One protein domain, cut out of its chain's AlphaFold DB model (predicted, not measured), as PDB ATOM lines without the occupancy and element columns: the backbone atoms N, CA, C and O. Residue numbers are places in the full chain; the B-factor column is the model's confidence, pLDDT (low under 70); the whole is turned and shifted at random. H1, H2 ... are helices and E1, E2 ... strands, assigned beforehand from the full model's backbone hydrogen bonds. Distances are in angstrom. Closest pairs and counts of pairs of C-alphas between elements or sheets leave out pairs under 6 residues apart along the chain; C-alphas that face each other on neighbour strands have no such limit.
ATOM      1  N   TYR A  49     -25.001  -1.665 -50.115       84.69
ATOM      2  CA  TYR A  49     -25.754  -1.947 -48.891       84.69
ATOM      3  C   TYR A  49     -25.772  -0.752 -47.933       84.69
ATOM      4  O   TYR A  49     -26.818  -0.395 -47.403       84.69
ATOM      5  N   GLN A  50     -24.630  -0.093 -47.743       90.62
ATOM      6  CA  GLN A  50     -24.529   1.063 -46.858       90.62
ATOM      7  C   GLN A  50     -25.350   2.249 -47.378       90.62
ATOM      8  O   GLN A  50     -26.115   2.829 -46.610       90.62
ATOM      9  N   ARG A  51     -25.308   2.517 -48.692       92.69
ATOM     10  CA  ARG A  51     -26.194   3.506 -49.335       92.69
ATOM     11  C   ARG A  51     -27.664   3.152 -49.178       92.69
ATOM     12  O   ARG A  51     -28.479   4.025 -48.909       92.69
ATOM     13  N   MET A  52     -28.013   1.879 -49.340       88.06
ATOM     14  CA  MET A  52     -29.387   1.422 -49.153       88.06
ATOM     15  C   MET A  52     -29.843   1.633 -47.710       88.06
ATOM     16  O   MET A  52     -30.914   2.186 -47.495       88.06
ATOM     17  N   ARG A  53     -29.014   1.280 -46.722       87.75
ATOM     18  CA  ARG A  53     -29.303   1.508 -45.302       87.75
ATOM     19  C   ARG A  53     -29.500   2.993 -44.992       87.75
ATOM     20  O   ARG A  53     -30.441   3.330 -44.287       87.75
ATOM     21  N   GLU A  54     -28.651   3.866 -45.529       88.38
ATOM     22  CA  GLU A  54     -28.773   5.323 -45.371       88.38
ATOM     23  C   GLU A  54     -30.068   5.859 -46.000       88.38
ATOM     24  O   GLU A  54     -30.807   6.590 -45.347       88.38
ATOM     25  N   LEU A  55     -30.396   5.442 -47.228       87.50
ATOM     26  CA  LEU A  55     -31.629   5.843 -47.919       87.50
ATOM     27  C   LEU A  55     -32.890   5.355 -47.199       87.50
ATOM     28  O   LEU A  55     -33.873   6.091 -47.102       87.50
ATOM     29  N   LEU A  56     -32.872   4.113 -46.712       82.94
ATOM     30  CA  LEU A  56     -33.978   3.535 -45.955       82.94
ATOM     31  C   LEU A  56     -34.120   4.214 -44.589       82.94
ATOM     32  O   LEU A  56     -35.236   4.537 -44.198       82.94
ATOM     33  N   GLY A  57     -33.007   4.492 -43.904       82.50
ATOM     34  CA  GLY A  57     -32.993   5.211 -42.631       82.50
ATOM     35  C   GLY A  57     -33.534   6.634 -42.760       82.50
ATOM     36  O   GLY A  57     -34.418   7.015 -42.003       82.50
ATOM     37  N   ALA A  58     -33.080   7.390 -43.763       80.75
ATOM     38  CA  ALA A  58     -33.573   8.744 -44.018       80.75
ATOM     39  C   ALA A  58     -35.081   8.759 -44.316       80.75
ATOM     40  O   ALA A  58     -35.814   9.570 -43.761       80.75
ATOM     41  N   ARG A  59     -35.574   7.820 -45.139       77.69
ATOM     42  CA  ARG A  59     -37.015   7.704 -45.416       77.69
ATOM     43  C   ARG A  59     -37.832   7.286 -44.199       77.69
ATOM     44  O   ARG A  59     -38.975   7.714 -44.098       77.69
ATOM     45  N   ALA A  60     -37.283   6.445 -43.325       76.44
ATOM     46  CA  ALA A  60     -37.962   6.040 -42.101       76.44
ATOM     47  C   ALA A  60     -38.173   7.243 -41.174       76.44
ATOM     48  O   ALA A  60     -39.298   7.472 -40.755       76.44
ATOM     49  N   VAL A  61     -37.136   8.061 -40.955       78.75
ATOM     50  CA  VAL A  61     -37.228   9.271 -40.118       78.75
ATOM     51  C   VAL A  61     -38.308  10.223 -40.642       78.75
ATOM     52  O   VAL A  61     -39.231  10.555 -39.905       78.75
ATOM     53  N   GLU A  62     -38.262  10.559 -41.935       78.94
ATOM     54  CA  GLU A  62     -39.259  11.433 -42.578       78.94
ATOM     55  C   GLU A  62     -40.685  10.865 -42.508       78.94
ATOM     56  O   GLU A  62     -41.663  11.602 -42.393       78.94
ATOM     57  N   ALA A  63     -40.831   9.539 -42.593       72.88
ATOM     58  CA  ALA A  63     -42.130   8.883 -42.520       72.88
ATOM     59  C   ALA A  63     -42.683   8.819 -41.085       72.88
ATOM     60  O   ALA A  63     -43.903   8.791 -40.914       72.88
ATOM     61  N   GLU A  64     -41.809   8.799 -40.077       76.50
ATOM     62  CA  GLU A  64     -42.163   8.827 -38.655       76.50
ATOM     63  C   GLU A  64     -42.553  10.239 -38.181       76.50
ATOM     64  O   GLU A  64     -43.316  10.369 -37.220       76.50
ATOM     65  N   GLN A  65     -42.121  11.309 -38.867       74.50
ATOM     66  CA  GLN A  65     -42.562  12.674 -38.559       74.50
ATOM     67  C   GLN A  65     -44.090  12.823 -38.726       74.50
ATOM     68  O   GLN A  65     -44.627  12.954 -39.826       74.50
ATOM     69  N   GLY A  66     -44.805  12.831 -37.597       71.31
ATOM     70  CA  GLY A  66     -46.251  13.073 -37.532       71.31
ATOM     71  C   GLY A  66     -47.135  11.843 -37.767       71.31
ATOM     72  O   GLY A  66     -48.359  11.978 -37.733       71.31
ATOM     73  N   ALA A  67     -46.558  10.654 -37.969       79.56
ATOM     74  CA  ALA A  67     -47.306   9.401 -38.056       79.56
ATOM     75  C   ALA A  67     -47.306   8.668 -36.708       79.56
ATOM     76  O   ALA A  67     -46.318   8.667 -35.978       79.56
ATOM     77  N   THR A  68     -48.414   8.002 -36.377       85.75
ATOM     78  CA  THR A  68     -48.426   7.080 -35.234       85.75
ATOM     79  C   THR A  68     -47.682   5.811 -35.633       85.75
ATOM     80  O   THR A  68     -48.114   5.104 -36.547       85.75
ATOM     81  N   VAL A  69     -46.556   5.552 -34.969       88.88
ATOM     82  CA  VAL A  69     -45.756   4.344 -35.176       88.88
ATOM     83  C   VAL A  69     -46.350   3.208 -34.353       88.88
ATOM     84  O   VAL A  69     -46.624   3.372 -33.167       88.88
ATOM     85  N   VAL A  70     -46.554   2.066 -34.997       89.94
ATOM     86  CA  VAL A  70     -47.056   0.833 -34.397       89.94
ATOM     87  C   VAL A  70     -46.038  -0.264 -34.655       89.94
ATOM     88  O   VAL A  70     -45.698  -0.539 -35.808       89.94
ATOM     89  N   ASP A  71     -45.557  -0.886 -33.590       91.94
ATOM     90  CA  ASP A  71     -44.462  -1.857 -33.613       91.94
ATOM     91  C   ASP A  71     -44.849  -3.268 -33.139       91.94
ATOM     92  O   ASP A  71     -44.017  -4.178 -33.188       91.94
ATOM     93  N   SER A  72     -46.111  -3.439 -32.732       91.38
ATOM     94  CA  SER A  72     -46.705  -4.699 -32.280       91.38
ATOM     95  C   SER A  72     -48.073  -4.968 -32.905       91.38
ATOM     96  O   SER A  72     -48.820  -4.041 -33.258       91.38
ATOM     97  N   VAL A  73     -48.410  -6.247 -33.071       88.06
ATOM     98  CA  VAL A  73     -49.723  -6.684 -33.570       88.06
ATOM     99  C   VAL A  73     -50.841  -6.236 -32.626       88.06
ATOM    100  O   VAL A  73     -51.908  -5.817 -33.087       88.06
ATOM    101  N   GLU A  74     -50.600  -6.253 -31.318       89.94
ATOM    102  CA  GLU A  74     -51.524  -5.774 -30.288       89.94
ATOM    103  C   GLU A  74     -51.798  -4.280 -30.461       89.94
ATOM    104  O   GLU A  74     -52.963  -3.881 -30.556       89.94
ATOM    105  N   GLY A  75     -50.748  -3.466 -30.611       89.12
ATOM    106  CA  GLY A  75     -50.886  -2.034 -30.865       89.12
ATOM    107  C   GLY A  75     -51.650  -1.749 -32.159       89.12
ATOM    108  O   GLY A  75     -52.524  -0.880 -32.196       89.12
ATOM    109  N   LEU A  76     -51.409  -2.532 -33.217       87.81
ATOM    110  CA  LEU A  76     -52.171  -2.410 -34.464       87.81
ATOM    111  C   LEU A  76     -53.647  -2.727 -34.234       87.81
ATOM    112  O   LEU A  76     -54.529  -1.998 -34.696       87.81
ATOM    113  N   ARG A  77     -53.930  -3.800 -33.499       89.00
ATOM    114  CA  ARG A  77     -55.290  -4.229 -33.192       89.00
ATOM    115  C   ARG A  77     -56.043  -3.175 -32.374       89.00
ATOM    116  O   ARG A  77     -57.223  -2.954 -32.648       89.00
ATOM    117  N   GLU A  78     -55.401  -2.519 -31.414       89.56
ATOM    118  CA  GLU A  78     -56.000  -1.416 -30.652       89.56
ATOM    119  C   GLU A  78     -56.372  -0.233 -31.547       89.56
ATOM    120  O   GLU A  78     -57.474   0.316 -31.438       89.56
ATOM    121  N   VAL A  79     -55.483   0.133 -32.472       86.44
ATOM    122  CA  VAL A  79     -55.750   1.223 -33.413       86.44
ATOM    123  C   VAL A  79     -56.905   0.868 -34.349       86.44
ATOM    124  O   VAL A  79     -57.808   1.681 -34.535       86.44
ATOM    125  N   LEU A  80     -56.935  -0.356 -34.882       86.62
ATOM    126  CA  LEU A  80     -58.007  -0.818 -35.771       86.62
ATOM    127  C   LEU A  80     -59.372  -0.924 -35.072       86.62
ATOM    128  O   LEU A  80     -60.408  -0.757 -35.714       86.62
ATOM    129  N   GLN A  81     -59.397  -1.187 -33.763       88.44
ATOM    130  CA  GLN A  81     -60.638  -1.212 -32.980       88.44
ATOM    131  C   GLN A  81     -61.217   0.184 -32.727       88.44
ATOM    132  O   GLN A  81     -62.416   0.318 -32.452       88.44
ATOM    133  N   ARG A  82     -60.399   1.235 -32.836       84.00
ATOM    134  CA  ARG A  82     -60.833   2.616 -32.650       84.00
ATOM    135  C   ARG A  82     -61.655   3.052 -33.873       84.00
ATOM    136  O   ARG A  82     -61.131   3.482 -34.896       84.00
ATOM    137  N   LYS A  83     -62.981   2.904 -33.789       69.94
ATOM    138  CA  LYS A  83     -63.905   3.268 -34.878       69.94
ATOM    139  C   LYS A  83     -63.718   4.735 -35.293       69.94
ATOM    140  O   LYS A  83     -63.774   5.627 -34.453       69.94
ATOM    141  N   GLY A  84     -63.565   4.972 -36.596       70.12
ATOM    142  CA  GLY A  84     -63.584   6.312 -37.191       70.12
ATOM    143  C   GLY A  84     -62.228   7.010 -37.341       70.12
ATOM    144  O   GLY A  84     -62.207   8.138 -37.826       70.12
ATOM    145  N   SER A  85     -61.100   6.382 -36.984       70.12
ATOM    146  CA  SER A  85     -59.784   6.972 -37.267       70.12
ATOM    147  C   SER A  85     -59.333   6.671 -38.699       70.12
ATOM    148  O   SER A  85     -59.061   5.522 -39.038       70.12
ATOM    149  N   THR A  86     -59.186   7.707 -39.525       74.69
ATOM    150  CA  THR A  86     -58.481   7.659 -40.824       74.69
ATOM    151  C   THR A  86     -57.011   8.064 -40.690       74.69
ATOM    152  O   THR A  86     -56.372   8.499 -41.649       74.69
ATOM    153  N   THR A  87     -56.467   7.961 -39.476       77.00
ATOM    154  CA  THR A  87     -55.104   8.376 -39.160       77.00
ATOM    155  C   THR A  87     -54.103   7.523 -39.927       77.00
ATOM    156  O   THR A  87     -54.189   6.297 -39.944       77.00
ATOM    157  N   LYS A  88     -53.125   8.178 -40.557       82.88
ATOM    158  CA  LYS A  88     -52.008   7.499 -41.211       82.88
ATOM    159  C   LYS A  88     -51.137   6.826 -40.147       82.88
ATOM    160  O   LYS A  88     -50.664   7.489 -39.224       82.88
ATOM    161  N   LEU A  89     -50.923   5.523 -40.298       85.69
ATOM    162  CA  LEU A  89     -50.095   4.719 -39.401       85.69
ATOM    163  C   LEU A  89     -48.808   4.309 -40.097       85.69
ATOM    164  O   LEU A  89     -48.803   4.036 -41.302       85.69
ATOM    165  N   LEU A  90     -47.736   4.229 -39.319       87.75
ATOM    166  CA  LEU A  90     -46.481   3.635 -39.743       87.75
ATOM    167  C   LEU A  90     -46.301   2.316 -38.998       87.75
ATOM    168  O   LEU A  90     -46.222   2.294 -37.777       87.75
ATOM    169  N   LEU A  91     -46.257   1.215 -39.743       88.12
ATOM    170  CA  LEU A  91     -46.030  -0.116 -39.191       88.12
ATOM    171  C   LEU A  91     -44.542  -0.439 -39.225       88.12
ATOM    172  O   LEU A  91     -43.934  -0.467 -40.296       88.12
ATOM    173  N   ARG A  92     -43.968  -0.713 -38.056       88.38
ATOM    174  CA  ARG A  92     -42.581  -1.143 -37.903       88.38
ATOM    175  C   ARG A  92     -42.575  -2.595 -37.441       88.38
ATOM    176  O   ARG A  92     -42.794  -2.869 -36.277       88.38
TER     177      ARG A  92
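AT A GLANCE: This is residues 49 to 92 of the 129 residues of an uncharacterized protein of Phytophthora rubi (UniProt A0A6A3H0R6). Two very short strands, E1 and E2, lie side by side as a small parallel ribbon; on one side of it a long helix, H1, reaches away as an arm whose residues 49 to 59 stick out, and on the other side the chain makes an open loop from E1 through the shorter helix H2 and back to E2. The arm and the loop extend in opposite directions from the strand pair and make the long axis. The printed part has 44 residues with two named helices and two named strands, in the order H1, E1, H2, E2, and its class is mostly helix. The whole is loose, with a radius of gyration of the C-alphas of 13.1 A, and its C-alphas span 40 by 19 by 9 A, the outline of a rod.

IN THESE COORDINATES: The sheet holds E1, residues 68 to 70, 6.4 A from first to last C-alpha, and E2, residues 89 to 91, 6.3 A long. C-alpha 68 is at (-48.426, 7.080, -35.234) and C-alpha 91 at (-46.030, -0.116, -39.191). H2 is residues 73 to 81 and measures 12.2 A. H1 is residues 49 to 64 and measures 22.1 A, from C-alpha 49 at (-25.754, -1.947, -48.891).

HOW THE PARTS SIT: E1 and E2 are parallel neighbours, with 28 degrees between their directions. The C-alphas of Val 69 and Leu 90 face each other at 4.7 A. N 70 and O 90 are within hydrogen-bond range at 2.8 A, and so are N 90 and O 68 at 2.9 A. E1, H2 and E2 form a strand-helix-strand unit, two parallel neighbour strands with a helix between them along the chain, and its crossover is right-handed. The closest C-alphas of E1 and H2 are those of Val 70 and Leu 76, 6.1 A apart. H2 and E2 are near each other, with 6 pairs of C-alphas within 10 A. The closest C-alphas of H1 and E2 are those of Glu 64 and Leu 90, 6.8 A apart. H1 and H2 are apart. In H1 and H2 every O i to N i+4 pair is within hydrogen-bond range.

THE WHOLE: The two C-alphas farthest apart, those of Gln 50 and Lys 83, are 41.2 A from each other. Residues 49 to 59, which belong to H1, and residues 80 to 86 stand free. The links H1 to E1 and E1 to H2 are tight, and the link H2 to E2 is short, with 7 residues. The printed part has no cut. The mean pLDDT of the printed part is 83.5, and residue 83 alone is under 70.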